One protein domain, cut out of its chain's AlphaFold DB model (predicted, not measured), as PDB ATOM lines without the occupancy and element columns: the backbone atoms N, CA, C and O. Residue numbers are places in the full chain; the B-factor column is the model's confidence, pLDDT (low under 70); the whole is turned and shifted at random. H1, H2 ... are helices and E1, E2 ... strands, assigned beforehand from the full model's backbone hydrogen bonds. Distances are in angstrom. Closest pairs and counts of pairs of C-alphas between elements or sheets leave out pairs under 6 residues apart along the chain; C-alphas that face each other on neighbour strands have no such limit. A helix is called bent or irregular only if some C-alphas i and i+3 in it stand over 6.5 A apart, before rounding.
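What this domain is: This is residues 116 to 215 of the 223 residues of an uncharacterized protein of Candidatus Aegiribacteria sp. MLS_C (UniProt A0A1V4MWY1). A twisted sheet of five strands has two helices over one face: H1 covers the part with E1, and H2 covers the part with E3, the two helices not side by side. The short H3 only grazes the sheet. The 100 printed residues run E1 H1 E2 E3 H2 E4 H3 E5; the mixed sheet's order is E2 E1 E5 E3 E4, the class mixed helices and strands. The whole is compact, with a radius of gyration of the C-alphas of 12.1 A and spans of 35 by 28 by 24 A.

Where its parts are: The strands are E1, residues 116 to 119, from C-alpha 116 at (-96.990, 35.640, 76.642); E2, residues 142 to 145; E3, residues 154 to 157; E4, residues 184 to 186; and E5, residues 201 to 205, 13.0 A from first to last C-alpha, with C-alpha 205 at (-104.215, 40.242, 70.564). H1, 121 to 136, is 23.1 A long and irregular, with C-alphas 122 and 125 8.0 A apart; H2, 162 to 175, is 19.7 A; H3 is 189 to 194.

How they stand to each other: E5 is antiparallel to E3, with N 156 and O 202 at 2.7 A; the other neighbours are parallel: E1 and E5, N 118 and O 203 at 2.8 A; E2 and E1, N 117 and O 142 at 2.8 A; E3 and E4, N 185 and O 155 at 2.9 A. H1 and H2 lie on the same face, two layers, at heights of 8.6 A and 8.7 A over the sheet. E1, H1, E2 and E3, H2, E4 are strand-helix-strand units, parallel neighbour strands with a helix between, with right-handed crossovers. The closest C-alphas are Gly 119 and Val 127 for E1 and H1, 6.6 A, and Tyr 157 and Ala 165 for E3 and H2, 6.0 A. Each O i to N i+4 pair is within hydrogen-bond range in H2 and H3, and 10 of 12 in H1.

The domain as a whole: The two C-alphas farthest apart, Asp 189 and Phe 214, are 36.3 A apart. The printed part has no cut and no long link. Residues 179 to 180 are under pLDDT 70.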
ATOM      1  N   ALA A 116     -96.932  34.194  76.444       93.69
ATOM      2  CA  ALA A 116     -96.990  35.640  76.642       93.69
ATOM      3  C   ALA A 116     -98.163  36.226  75.855       93.69
ATOM      4  O   ALA A 116     -98.310  35.946  74.668       93.69
ATOM      5  N   LEU A 117     -98.984  37.041  76.510       94.56
ATOM      6  CA  LEU A 117    -100.078  37.778  75.889       94.56
ATOM      7  C   LEU A 117     -99.598  39.198  75.597       94.56
ATOM      8  O   LEU A 117     -99.295  39.954  76.517       94.56
ATOM      9  N   VAL A 118     -99.534  39.562  74.321       94.00
ATOM     10  CA  VAL A 118     -99.117  40.884  73.851       94.00
ATOM     11  C   VAL A 118    -100.337  41.603  73.294       94.00
ATOM     12  O   VAL A 118    -100.999  41.105  72.385       94.00
ATOM     13  N   GLY A 119    -100.635  42.790  73.809       92.81
ATOM     14  CA  GLY A 119    -101.740  43.598  73.305       92.81
ATOM     15  C   GLY A 119    -101.473  45.090  73.413       92.81
ATOM     16  O   GLY A 119    -100.681  45.552  74.236       92.81
ATOM     17  N   THR A 120    -102.168  45.862  72.584       92.94
ATOM     18  CA  THR A 120    -102.165  47.324  72.699       92.94
ATOM     19  C   THR A 120    -103.003  47.777  73.906       92.94
ATOM     20  O   THR A 120    -103.902  47.053  74.345       92.94
ATOM     21  N   PRO A 121    -102.822  49.011  74.416       91.81
ATOM     22  CA  PRO A 121    -103.661  49.542  75.496       91.81
ATOM     23  C   PRO A 121    -105.168  49.523  75.189       91.81
ATOM     24  O   PRO A 121    -105.986  49.466  76.103       91.81
ATOM     25  N   SER A 122    -105.548  49.545  73.907       90.50
ATOM     26  CA  SER A 122    -106.954  49.515  73.484       90.50
ATOM     27  C   SER A 122    -107.651  48.168  73.703       90.50
ATOM     28  O   SER A 122    -108.874  48.139  73.797       90.50
ATOM     29  N   VAL A 123    -106.893  47.074  73.844       92.25
ATOM     30  CA  VAL A 123    -107.414  45.707  74.039       92.25
ATOM     31  C   VAL A 123    -107.125  45.155  75.434       92.25
ATOM     32  O   VAL A 123    -107.287  43.963  75.682       92.25
ATOM     33  N   ILE A 124    -106.712  46.010  76.375       90.38
ATOM     34  CA  ILE A 124    -106.252  45.574  77.700       90.38
ATOM     35  C   ILE A 124    -107.309  44.784  78.483       90.38
ATOM     36  O   ILE A 124    -106.976  43.874  79.236       90.38
ATOM     37  N   HIS A 125    -108.589  45.090  78.270       92.06
ATOM     38  CA  HIS A 125    -109.683  44.342  78.880       92.06
ATOM     39  C   HIS A 125    -109.748  42.900  78.352       92.06
ATOM     40  O   HIS A 125    -109.808  41.966  79.146       92.06
ATOM     41  N   THR A 126    -109.672  42.711  77.030       92.06
ATOM     42  CA  THR A 126    -109.616  41.385  76.391       92.06
ATOM     43  C   THR A 126    -108.390  40.606  76.861       92.06
ATOM     44  O   THR A 126    -108.498  39.431  77.204       92.06
ATOM     45  N   VAL A 127    -107.231  41.269  76.939       93.19
ATOM     46  CA  VAL A 127    -105.989  40.662  77.438       93.19
ATOM     47  C   VAL A 127    -106.155  40.178  78.879       93.19
ATOM     48  O   VAL A 127    -105.807  39.039  79.165       93.19
ATOM     49  N   GLY A 128    -106.753  40.980  79.767       91.56
ATOM     50  CA  GLY A 128    -107.011  40.570  81.153       91.56
ATOM     51  C   GLY A 128    -108.000  39.404  81.277       91.56
ATOM     52  O   GLY A 128    -107.839  38.536  82.133       91.56
ATOM     53  N   GLN A 129    -109.008  39.335  80.402       92.88
ATOM     54  CA  GLN A 129    -109.933  38.196  80.350       92.88
ATOM     55  C   GLN A 129    -109.219  36.910  79.911       92.88
ATOM     56  O   GLN A 129    -109.394  35.862  80.535       92.88
ATOM     57  N   LEU A 130    -108.386  36.993  78.872       92.12
ATOM     58  CA  LEU A 130    -107.572  35.869  78.405       92.12
ATOM     59  C   LEU A 130    -106.516  35.458  79.431       92.12
ATOM     60  O   LEU A 130    -106.263  34.269  79.586       92.12
ATOM     61  N   GLU A 131    -105.940  36.408  80.165       92.31
ATOM     62  CA  GLU A 131    -105.018  36.125  81.263       92.31
ATOM     63  C   GLU A 131    -105.675  35.236  82.322       92.31
ATOM     64  O   GLU A 131    -105.089  34.230  82.717       92.31
ATOM     65  N   GLY A 132    -106.916  35.542  82.713       88.31
ATOM     66  CA  GLY A 132    -107.690  34.705  83.631       88.31
ATOM     67  C   GLY A 132    -107.933  33.291  83.092       88.31
ATOM     68  O   GLY A 132    -107.727  32.314  83.813       88.31
ATOM     69  N   LEU A 133    -108.311  33.171  81.815       89.94
ATOM     70  CA  LEU A 133    -108.546  31.874  81.170       89.94
ATOM     71  C   LEU A 133    -107.263  31.040  81.068       89.94
ATOM     72  O   LEU A 133    -107.272  29.859  81.410       89.94
ATOM     73  N   VAL A 134    -106.146  31.650  80.665       89.88
ATOM     74  CA  VAL A 134    -104.848  30.969  80.587       89.88
ATOM     75  C   VAL A 134    -104.352  30.597  81.984       89.88
ATOM     76  O   VAL A 134    -103.945  29.458  82.194       89.88
ATOM     77  N   ALA A 135    -104.462  31.478  82.979       86.31
ATOM     78  CA  ALA A 135    -104.078  31.163  84.353       86.31
ATOM     79  C   ALA A 135    -104.876  29.977  84.929       86.31
ATOM     80  O   ALA A 135    -104.303  29.134  85.625       86.31
ATOM     81  N   ALA A 136    -106.162  29.845  84.578       84.69
ATOM     82  CA  ALA A 136    -107.000  28.711  84.980       84.69
ATOM     83  C   ALA A 136    -106.502  27.359  84.431       84.69
ATOM     84  O   ALA A 136    -106.783  26.309  85.013       84.69
ATOM     85  N   THR A 137    -105.704  27.363  83.358       83.31
ATOM     86  CA  THR A 137    -105.069  26.148  82.820       83.31
ATOM     87  C   THR A 137    -103.850  25.677  83.627       83.31
ATOM     88  O   THR A 137    -103.352  24.569  83.412       83.31
ATOM     89  N   GLY A 138    -103.399  26.473  84.606       78.31
ATOM     90  CA  GLY A 138    -102.356  26.117  85.571       78.31
ATOM     91  C   GLY A 138    -101.010  26.815  85.367       78.31
ATOM     92  O   GLY A 138    -100.157  26.710  86.250       78.31
ATOM     93  N   THR A 139    -100.830  27.555  84.270       80.56
ATOM     94  CA  THR A 139     -99.634  28.369  84.015       80.56
ATOM     95  C   THR A 139    -100.071  29.812  83.749       80.56
ATOM     96  O   THR A 139    -100.682  30.060  82.711       80.56
ATOM     97  N   PRO A 140     -99.800  30.778  84.649       85.31
ATOM     98  CA  PRO A 140    -100.148  32.173  84.397       85.31
ATOM     99  C   PRO A 140     -99.333  32.708  83.209       85.31
ATOM    100  O   PRO A 140     -98.129  32.434  83.133       85.31
ATOM    101  N   PRO A 141     -99.956  33.445  82.276       92.25
ATOM    102  CA  PRO A 141     -99.229  34.003  81.152       92.25
ATOM    103  C   PRO A 141     -98.409  35.229  81.565       92.25
ATOM    104  O   PRO A 141     -98.673  35.874  82.578       92.25
ATOM    105  N   LEU A 142     -97.434  35.587  80.732       91.38
ATOM    106  CA  LEU A 142     -96.762  36.881  80.811       91.38
ATOM    107  C   LEU A 142     -97.559  37.923  80.018       91.38
ATOM    108  O   LEU A 142     -97.578  37.879  78.791       91.38
ATOM    109  N   THR A 143     -98.182  38.880  80.697       92.69
ATOM    110  CA  THR A 143     -98.914  39.966  80.034       92.69
ATOM    111  C   THR A 143     -97.982  41.129  79.683       92.69
ATOM    112  O   THR A 143     -97.298  41.679  80.546       92.69
ATOM    113  N   ILE A 144     -97.973  41.530  78.411       91.19
ATOM    114  CA  ILE A 144     -97.149  42.612  77.866       91.19
ATOM    115  C   ILE A 144     -98.061  43.619  77.166       91.19
ATOM    116  O   ILE A 144     -98.822  43.284  76.259       91.19
ATOM    117  N   GLN A 145     -97.956  44.880  77.577       91.25
ATOM    118  CA  GLN A 145     -98.591  45.989  76.873       91.25
ATOM    119  C   GLN A 145     -97.589  46.607  75.906       91.25
ATOM    120  O   GLN A 145     -96.604  47.207  76.338       91.25
ATOM    121  N   ASP A 146     -97.865  46.492  74.612       88.12
ATOM    122  CA  ASP A 146     -97.031  47.062  73.558       88.12
ATOM    123  C   ASP A 146     -97.888  47.955  72.640       88.12
ATOM    124  O   ASP A 146     -98.720  47.454  71.879       88.12
ATOM    125  N   PRO A 147     -97.722  49.293  72.692       86.31
ATOM    126  CA  PRO A 147     -98.407  50.216  71.790       86.31
ATOM    127  C   PRO A 147     -98.079  50.002  70.305       86.31
ATOM    128  O   PRO A 147     -98.846  50.456  69.458       86.31
ATOM    129  N   GLY A 148     -96.946  49.361  69.993       85.19
ATOM    130  CA  GLY A 148     -96.505  49.027  68.640       85.19
ATOM    131  C   GLY A 148     -96.966  47.654  68.148       85.19
ATOM    132  O   GLY A 148     -96.647  47.294  67.013       85.19
ATOM    133  N   ALA A 149     -97.711  46.897  68.962       86.12
ATOM    134  CA  ALA A 149     -98.194  45.579  68.579       86.12
ATOM    135  C   ALA A 149     -99.122  45.650  67.346       86.12
ATOM    136  O   ALA A 149     -99.944  46.569  67.242       86.12
ATOM    137  N   PRO A 150     -99.031  44.677  66.422       83.44
ATOM    138  CA  PRO A 150     -99.954  44.568  65.301       83.44
ATOM    139  C   PRO A 150    -101.415  44.473  65.756       83.44
ATOM    140  O   PRO A 150    -101.733  43.786  66.721       83.44
ATOM    141  N   ASP A 151    -102.318  45.115  65.013       86.38
ATOM    142  CA  ASP A 151    -103.765  45.052  65.254       86.38
ATOM    143  C   ASP A 151    -104.386  43.809  64.592       86.38
ATOM    144  O   ASP A 151    -105.269  43.904  63.744       86.38
ATOM    145  N   VAL A 152    -103.832  42.639  64.910       87.94
ATOM    146  CA  VAL A 152    -104.277  41.338  64.402       87.94
ATOM    147  C   VAL A 152    -104.048  40.273  65.463       87.94
ATOM    148  O   VAL A 152    -103.005  40.253  66.120       87.94
ATOM    149  N   THR A 153    -105.019  39.378  65.618       93.31
ATOM    150  CA  THR A 153    -104.915  38.268  66.561       93.31
ATOM    151  C   THR A 153    -104.180  37.092  65.928       93.31
ATOM    152  O   THR A 153    -104.625  36.551  64.916       93.31
ATOM    153  N   LEU A 154    -103.038  36.694  66.494       93.50
ATOM    154  CA  LEU A 154    -102.220  35.597  65.967       93.50
ATOM    155  C   LEU A 154    -101.333  34.953  67.037       93.50
ATOM    156  O   LEU A 154    -101.046  35.554  68.073       93.50
ATOM    157  N   VAL A 155    -100.862  33.740  66.755       94.94
ATOM    158  CA  VAL A 155     -99.928  32.987  67.598       94.94
ATOM    159  C   VAL A 155     -98.560  32.917  66.920       94.94
ATOM    160  O   VAL A 155     -98.422  32.416  65.803       94.94
ATOM    161  N   LEU A 156     -97.537  33.408  67.612       94.06
ATOM    162  CA  LEU A 156     -96.131  33.323  67.234       94.06
ATOM    163  C   LEU A 156     -95.429  32.255  68.066       94.06
ATOM    164  O   LEU A 156     -95.616  32.186  69.281       94.06
ATOM    165  N   TYR A 157     -94.561  31.472  67.431       93.06
ATOM    166  CA  TYR A 157     -93.781  30.451  68.129       93.06
ATOM    167  C   TYR A 157     -92.296  30.457  67.740       93.06
ATOM    168  O   TYR A 157     -91.960  30.777  66.592       93.06
ATOM    169  N   PRO A 158     -91.393  30.139  68.686       89.31
ATOM    170  CA  PRO A 158     -89.985  29.901  68.392       89.31
ATOM    171  C   PRO A 158     -89.776  28.515  67.768       89.31
ATOM    172  O   PRO A 158     -90.647  27.649  67.826       89.31
ATOM    173  N   GLU A 159     -88.615  28.287  67.156       86.25
ATOM    174  CA  GLU A 159     -88.306  27.000  66.524       86.25
ATOM    175  C   GLU A 159     -88.463  25.832  67.518       86.25
ATOM    176  O   GLU A 159     -87.969  25.890  68.642       86.25
ATOM    177  N   GLY A 160     -89.185  24.786  67.105       83.38
ATOM    178  CA  GLY A 160     -89.473  23.612  67.938       83.38
ATOM    179  C   GLY A 160     -90.762  23.672  68.767       83.38
ATOM    180  O   GLY A 160     -91.097  22.660  69.363       83.38
ATOM    181  N   TYR A 161     -91.503  24.789  68.763       89.06
ATOM    182  CA  TYR A 161     -92.722  24.982  69.576       89.06
ATOM    183  C   TYR A 161     -94.034  24.970  68.768       89.06
ATOM    184  O   TYR A 161     -95.029  25.592  69.148       89.06
ATOM    185  N   LEU A 162     -94.036  24.335  67.594       87.69
ATOM    186  CA  LEU A 162     -95.201  24.335  66.702       87.69
ATOM    187  C   LEU A 162     -96.409  23.617  67.331       87.69
ATOM    188  O   LEU A 162     -97.534  24.090  67.197       87.69
ATOM    189  N   GLU A 163     -96.189  22.498  68.024       85.88
ATOM    190  CA  GLU A 163     -97.269  21.734  68.663       85.88
ATOM    191  C   GLU A 163     -97.934  22.543  69.784       85.88
ATOM    192  O   GLU A 163     -99.160  22.641  69.848       85.88
ATOM    193  N   GLU A 164     -97.133  23.208  70.614       90.62
ATOM    194  CA  GLU A 164     -97.601  24.106  71.664       90.62
ATOM    195  C   GLU A 164     -98.368  25.294  71.084       90.62
ATOM    196  O   GLU A 164     -99.401  25.694  71.618       90.62
ATOM    197  N   ALA A 165     -97.888  25.854  69.975       90.69
ATOM    198  CA  ALA A 165     -98.547  26.962  69.299       90.69
ATOM    199  C   ALA A 165     -99.917  26.564  68.740       90.69
ATOM    200  O   ALA A 165    -100.877  27.325  68.873       90.69
ATOM    201  N   ASN A 166    -100.025  25.359  68.177       89.38
ATOM    202  CA  ASN A 166    -101.297  24.799  67.726       89.38
ATOM    203  C   ASN A 166    -102.244  24.571  68.910       89.38
ATOM    204  O   ASN A 166    -103.390  25.007  68.859       89.38
ATOM    205  N   GLN A 167    -101.754  24.015  70.023       90.19
ATOM    206  CA  GLN A 167    -102.555  23.854  71.240       90.19
ATOM    207  C   GLN A 167    -103.088  25.198  71.771       90.19
ATOM    208  O   GLN A 167    -104.239  25.289  72.216       90.19
ATOM    209  N   VAL A 168    -102.264  26.249  71.740       91.81
ATOM    210  CA  VAL A 168    -102.667  27.605  72.140       91.81
ATOM    211  C   VAL A 168    -103.701  28.172  71.170       91.81
ATOM    212  O   VAL A 168    -104.717  28.697  71.621       91.81
ATOM    213  N   SER A 169    -103.495  28.031  69.858       91.69
ATOM    214  CA  SER A 169    -104.455  28.480  68.843       91.69
ATOM    215  C   SER A 169    -105.812  27.784  68.968       91.69
ATOM    216  O   SER A 169    -106.851  28.451  68.951       91.69
ATOM    217  N   ASP A 170    -105.819  26.471  69.181       87.81
ATOM    218  CA  ASP A 170    -107.040  25.690  69.384       87.81
ATOM    219  C   ASP A 170    -107.818  26.175  70.606       87.81
ATOM    220  O   ASP A 170    -109.043  26.315  70.573       87.81
ATOM    221  N   SER A 171    -107.095  26.472  71.686       90.44
ATOM    222  CA  SER A 171    -107.686  26.982  72.923       90.44
ATOM    223  C   SER A 171    -108.272  28.377  72.713       90.44
ATOM    224  O   SER A 171    -109.427  28.616  73.059       90.44
ATOM    225  N   LEU A 172    -107.532  29.273  72.051       90.06
ATOM    226  CA  LEU A 172    -108.012  30.612  71.698       90.06
ATOM    227  C   LEU A 172    -109.235  30.569  70.777       90.06
ATOM    228  O   LEU A 172    -110.141  31.372  70.951       90.06
ATOM    229  N   SER A 173    -109.301  29.618  69.848       86.38
ATOM    230  CA  SER A 173    -110.450  29.451  68.945       86.38
ATOM    231  C   SER A 173    -111.709  28.970  69.680       86.38
ATOM    232  O   SER A 173    -112.824  29.202  69.223       86.38
ATOM    233  N   GLY A 174    -111.543  28.308  70.831       85.00
ATOM    234  CA  GLY A 174    -112.636  27.999  71.755       85.00
ATOM    235  C   GLY A 174    -112.990  29.152  72.698       85.00
ATOM    236  O   GLY A 174    -114.099  29.181  73.221       85.00
ATOM    237  N   TRP A 175    -112.062  30.085  72.934       90.06
ATOM    238  CA  TRP A 175    -112.245  31.190  73.879       90.06
ATOM    239  C   TRP A 175    -112.697  32.499  73.250       90.06
ATOM    240  O   TRP A 175    -113.313  33.321  73.926       90.06
ATOM    241  N   LEU A 176    -112.374  32.715  71.979       88.62
ATOM    242  CA  LEU A 176    -112.683  33.934  71.254       88.62
ATOM    243  C   LEU A 176    -113.935  33.740  70.399       88.62
ATOM    244  O   LEU A 176    -113.995  32.848  69.559       88.62
ATOM    245  N   SER A 177    -114.918  34.626  70.541       81.94
ATOM    246  CA  SER A 177    -116.153  34.569  69.749       81.94
ATOM    247  C   SER A 177    -115.942  34.959  68.285       81.94
ATOM    248  O   SER A 177    -116.709  34.553  67.412       81.94
ATOM    249  N   SER A 178    -114.918  35.768  68.005       73.75
ATOM    250  CA  SER A 178    -114.641  36.327  66.679       73.75
ATOM    251  C   SER A 178    -113.733  35.465  65.800       73.75
ATOM    252  O   SER A 178    -113.629  35.731  64.603       73.75
ATOM    253  N   HIS A 179    -113.094  34.431  66.352       66.56
ATOM    254  CA  HIS A 179    -112.066  33.666  65.649       66.56
ATOM    255  C   HIS A 179    -112.456  32.193  65.533       66.56
ATOM    256  O   HIS A 179    -112.643  31.504  66.527       66.56
ATOM    257  N   THR A 180    -112.565  31.704  64.295       55.75
ATOM    258  CA  THR A 180    -112.782  30.274  64.007       55.75
ATOM    259  C   THR A 180    -111.480  29.475  64.014       55.75
ATOM    260  O   THR A 180    -111.503  28.278  64.286       55.75
ATOM    261  N   SER A 181    -110.364  30.148  63.739       73.44
ATOM    262  CA  SER A 181    -108.999  29.641  63.852       73.44
ATOM    263  C   SER A 181    -108.061  30.830  64.046       73.44
ATOM    264  O   SER A 181    -108.124  31.779  63.257       73.44
ATOM    265  N   VAL A 182    -107.186  30.796  65.049       88.19
ATOM    266  CA  VAL A 182    -106.156  31.831  65.212       88.19
ATOM    267  C   VAL A 182    -104.919  31.431  64.394       88.19
ATOM    268  O   VAL A 182    -104.399  30.330  64.577       88.19
ATOM    269  N   PRO A 183    -104.427  32.269  63.466       90.38
ATOM    270  CA  PRO A 183    -103.289  31.905  62.629       90.38
ATOM    271  C   PRO A 183    -102.033  31.658  63.475       90.38
ATOM    272  O   PRO A 183    -101.712  32.436  64.373       90.38
ATOM    273  N   VAL A 184    -101.323  30.575  63.155       93.06
ATOM    274  CA  VAL A 184    -100.083  30.146  63.813       93.06
ATOM    275  C   VAL A 184     -98.925  30.344  62.843       93.06
ATOM    276  O   VAL A 184     -98.952  29.816  61.731       93.06
ATOM    277  N   GLN A 185     -97.900  31.099  63.240       93.06
ATOM    278  CA  GLN A 185     -96.754  31.382  62.372       93.06
ATOM    279  C   GLN A 185     -95.425  31.445  63.142       93.06
ATOM    280  O   GLN A 185     -95.413  31.805  64.322       93.06
ATOM    281  N   PRO A 186     -94.288  31.122  62.494       90.94
ATOM    282  CA  PRO A 186     -92.977  31.273  63.114       90.94
ATOM    283  C   PRO A 186     -92.745  32.731  63.520       90.94
ATOM    284  O   PRO A 186     -92.935  33.644  62.717       90.94
ATOM    285  N   GLY A 187     -92.330  32.954  64.765       84.50
ATOM    286  CA  GLY A 187     -92.097  34.300  65.285       84.50
ATOM    287  C   GLY A 187     -90.719  34.870  64.963       84.50
ATOM    288  O   GLY A 187     -90.582  36.086  64.854       84.50
ATOM    289  N   GLY A 188     -89.707  34.014  64.794       82.62
ATOM    290  CA  GLY A 188     -88.324  34.437  64.548       82.62
ATOM    291  C   GLY A 188     -87.875  35.547  65.508       82.62
ATOM    292  O   GLY A 188     -88.149  35.498  66.710       82.62
ATOM    293  N   ASP A 189     -87.256  36.591  64.957       78.38
ATOM    294  CA  ASP A 189     -86.750  37.738  65.725       78.38
ATOM    295  C   ASP A 189     -87.862  38.596  66.361       78.38
ATOM    296  O   ASP A 189     -87.607  39.336  67.317       78.38
ATOM    297  N   ILE A 190     -89.111  38.486  65.889       78.44
ATOM    298  CA  ILE A 190     -90.238  39.277  66.409       78.44
ATOM    299  C   ILE A 190     -90.485  38.932  67.877       78.44
ATOM    300  O   ILE A 190     -90.642  39.844  68.683       78.44
ATOM    301  N   ILE A 191     -90.430  37.647  68.248       81.12
ATOM    302  CA  ILE A 191     -90.623  37.189  69.637       81.12
ATOM    303  C   ILE A 191     -89.608  37.845  70.571       81.12
ATOM    304  O   ILE A 191     -89.983  38.356  71.622       81.12
ATOM    305  N   SER A 192     -88.340  37.910  70.154       75.62
ATOM    306  CA  SER A 192     -87.283  38.549  70.946       75.62
ATOM    307  C   SER A 192     -87.486  40.059  71.117       75.62
ATOM    308  O   SER A 192     -87.011  40.638  72.091       75.62
ATOM    309  N   THR A 193     -88.229  40.688  70.203       77.56
ATOM    310  CA  THR A 193     -88.543  42.120  70.242       77.56
ATOM    311  C   THR A 193     -89.737  42.406  71.150       77.56
ATOM    312  O   THR A 193     -89.672  43.310  71.979       77.56
ATOM    313  N   VAL A 194     -90.819  41.631  71.016       76.75
ATOM    314  CA  VAL A 194     -92.077  41.873  71.747       76.75
ATOM    315  C   VAL A 194     -92.095  41.239  73.137       76.75
ATOM    316  O   VAL A 194     -92.786  41.726  74.023       76.75
ATOM    317  N   ALA A 195     -91.329  40.167  73.349       79.69
ATOM    318  CA  ALA A 195     -91.279  39.427  74.604       79.69
ATOM    319  C   ALA A 195     -89.840  38.964  74.928       79.69
ATOM    320  O   ALA A 195     -89.579  37.766  75.013       79.69
ATOM    321  N   PRO A 196     -88.888  39.890  75.168       74.38
ATOM    322  CA  PRO A 196     -87.460  39.572  75.333       74.38
ATOM    323  C   PRO A 196     -87.135  38.668  76.534       74.38
ATOM    324  O   PRO A 196     -86.046  38.108  76.611       74.38
ATOM    325  N   GLN A 197     -88.056  38.546  77.492       77.69
ATOM    326  CA  GLN A 197     -87.911  37.701  78.682       77.69
ATOM    327  C   GLN A 197     -88.698  36.386  78.577       77.69
ATOM    328  O   GLN A 197     -88.729  35.620  79.539       77.69
ATOM    329  N   HIS A 198     -89.333  36.118  77.433       83.94
ATOM    330  CA  HIS A 198     -90.127  34.916  77.198       83.94
ATOM    331  C   HIS A 198     -89.514  34.065  76.089       83.94
ATOM    332  O   HIS A 198     -89.059  34.575  75.072       83.94
ATOM    333  N   SER A 199     -89.516  32.752  76.294       81.75
ATOM    334  CA  SER A 199     -88.976  31.769  75.342       81.75
ATOM    335  C   SER A 199     -90.035  30.800  74.815       81.75
ATOM    336  O   SER A 199     -89.704  29.890  74.064       81.75
ATOM    337  N   GLY A 200     -91.296  30.980  75.215       87.19
ATOM    338  CA  GLY A 200     -92.412  30.148  74.783       87.19
ATOM    339  C   GLY A 200     -93.239  30.786  73.669       87.19
ATOM    340  O   GLY A 200     -92.774  31.628  72.902       87.19
ATOM    341  N   VAL A 201     -94.502  30.379  73.607       93.19
ATOM    342  CA  VAL A 201     -95.466  30.869  72.618       93.19
ATOM    343  C   VAL A 201     -95.866  32.307  72.955       93.19
ATOM    344  O   VAL A 201     -96.106  32.638  74.119       93.19
ATOM    345  N   VAL A 202     -95.951  33.171  71.948       93.88
ATOM    346  CA  VAL A 202     -96.425  34.554  72.084       93.88
ATOM    347  C   VAL A 202     -97.748  34.686  71.349       93.88
ATOM    348  O   VAL A 202     -97.858  34.312  70.188       93.88
ATOM    349  N   VAL A 203     -98.755  35.249  72.000       94.88
ATOM    350  CA  VAL A 203    -100.054  35.536  71.397       94.88
ATOM    351  C   VAL A 203    -100.190  37.042  71.275       94.88
ATOM    352  O   VAL A 203    -100.147  37.753  72.277       94.88
ATOM    353  N   VAL A 204    -100.360  37.525  70.050       93.94
ATOM    354  CA  VAL A 204    -100.698  38.924  69.780       93.94
ATOM    355  C   VAL A 204    -102.216  39.033  69.740       93.94
ATOM    356  O   VAL A 204    -102.868  38.226  69.082       93.94
ATOM    357  N   ILE A 205    -102.774  40.004  70.459       94.31
ATOM    358  CA  ILE A 205    -104.215  40.242  70.564       94.31
ATOM    359  C   ILE A 205    -104.577  41.507  69.786       94.31
ATOM    360  O   ILE A 205    -104.176  42.614  70.158       94.31
ATOM    361  N   GLY A 206    -105.350  41.334  68.714       91.50
ATOM    362  CA  GLY A 206    -105.916  42.422  67.922       91.50
ATOM    363  C   GLY A 206    -107.221  42.956  68.514       91.50
ATOM    364  O   GLY A 206    -107.819  42.355  69.409       91.50
ATOM    365  N   LYS A 207    -107.699  44.097  68.009       88.56
ATOM    366  CA  LYS A 207    -108.990  44.689  68.422       88.56
ATOM    367  C   LYS A 207    -110.203  43.861  68.020       88.56
ATOM    368  O   LYS A 207    -111.293  44.085  68.539       88.56
ATOM    369  N   ASP A 208    -110.024  42.941  67.085       82.69
ATOM    370  CA  ASP A 208    -111.039  41.987  66.668       82.69
ATOM    371  C   ASP A 208    -111.243  40.857  67.684       82.69
ATOM    372  O   ASP A 208    -112.276  40.193  67.637       82.69
ATOM    373  N   ALA A 209    -110.319  40.638  68.627       87.31
ATOM    374  CA  ALA A 209    -110.461  39.618  69.658       87.31
ATOM    375  C   ALA A 209    -111.518  40.002  70.706       87.31
ATOM    376  O   ALA A 209    -111.369  40.962  71.468       87.31
ATOM    377  N   THR A 210    -112.561  39.180  70.796       88.31
ATOM    378  CA  THR A 210    -113.583  39.254  71.841       88.31
ATOM    379  C   THR A 210    -113.689  37.907  72.542       88.31
ATOM    380  O   THR A 210    -113.832  36.879  71.885       88.31
ATOM    381  N   VAL A 211    -113.592  37.899  73.875       87.81
ATOM    382  CA  VAL A 211    -113.731  36.673  74.677       87.81
ATOM    383  C   VAL A 211    -115.200  36.285  74.785       87.81
ATOM    384  O   VAL A 211    -116.058  37.148  74.995       87.81
ATOM    385  N   ASP A 212    -115.475  34.988  74.682       84.06
ATOM    386  CA  ASP A 212    -116.821  34.451  74.798       84.06
ATOM    387  C   ASP A 212    -117.425  34.733  76.193       84.06
ATOM    388  O   ASP A 212    -116.863  34.318  77.217       84.06
ATOM    389  N   PRO A 213    -118.581  35.429  76.272       76.62
ATOM    390  CA  PRO A 213    -119.228  35.749  77.540       76.62
ATOM    391  C   PRO A 213    -119.633  34.523  78.364       76.62
ATOM    392  O   PRO A 213    -119.778  34.641  79.584       76.62
ATOM    393  N   PHE A 214    -119.864  33.369  77.730       75.00
ATOM    394  CA  PHE A 214    -120.268  32.146  78.420       75.00
ATOM    395  C   PHE A 214    -119.134  31.584  79.281       75.00
ATOM    396  O   PHE A 214    -119.380  31.177  80.415       75.00
ATOM    397  N   LEU A 215    -117.887  31.679  78.814       74.06
ATOM    398  CA  LEU A 215    -116.711  31.197  79.549       74.06
ATOM    399  C   LEU A 215    -116.420  32.016  80.807       74.06
ATOM    400  O   LEU A 215    -115.944  31.495  81.811       74.06
TER     401      LEU A 215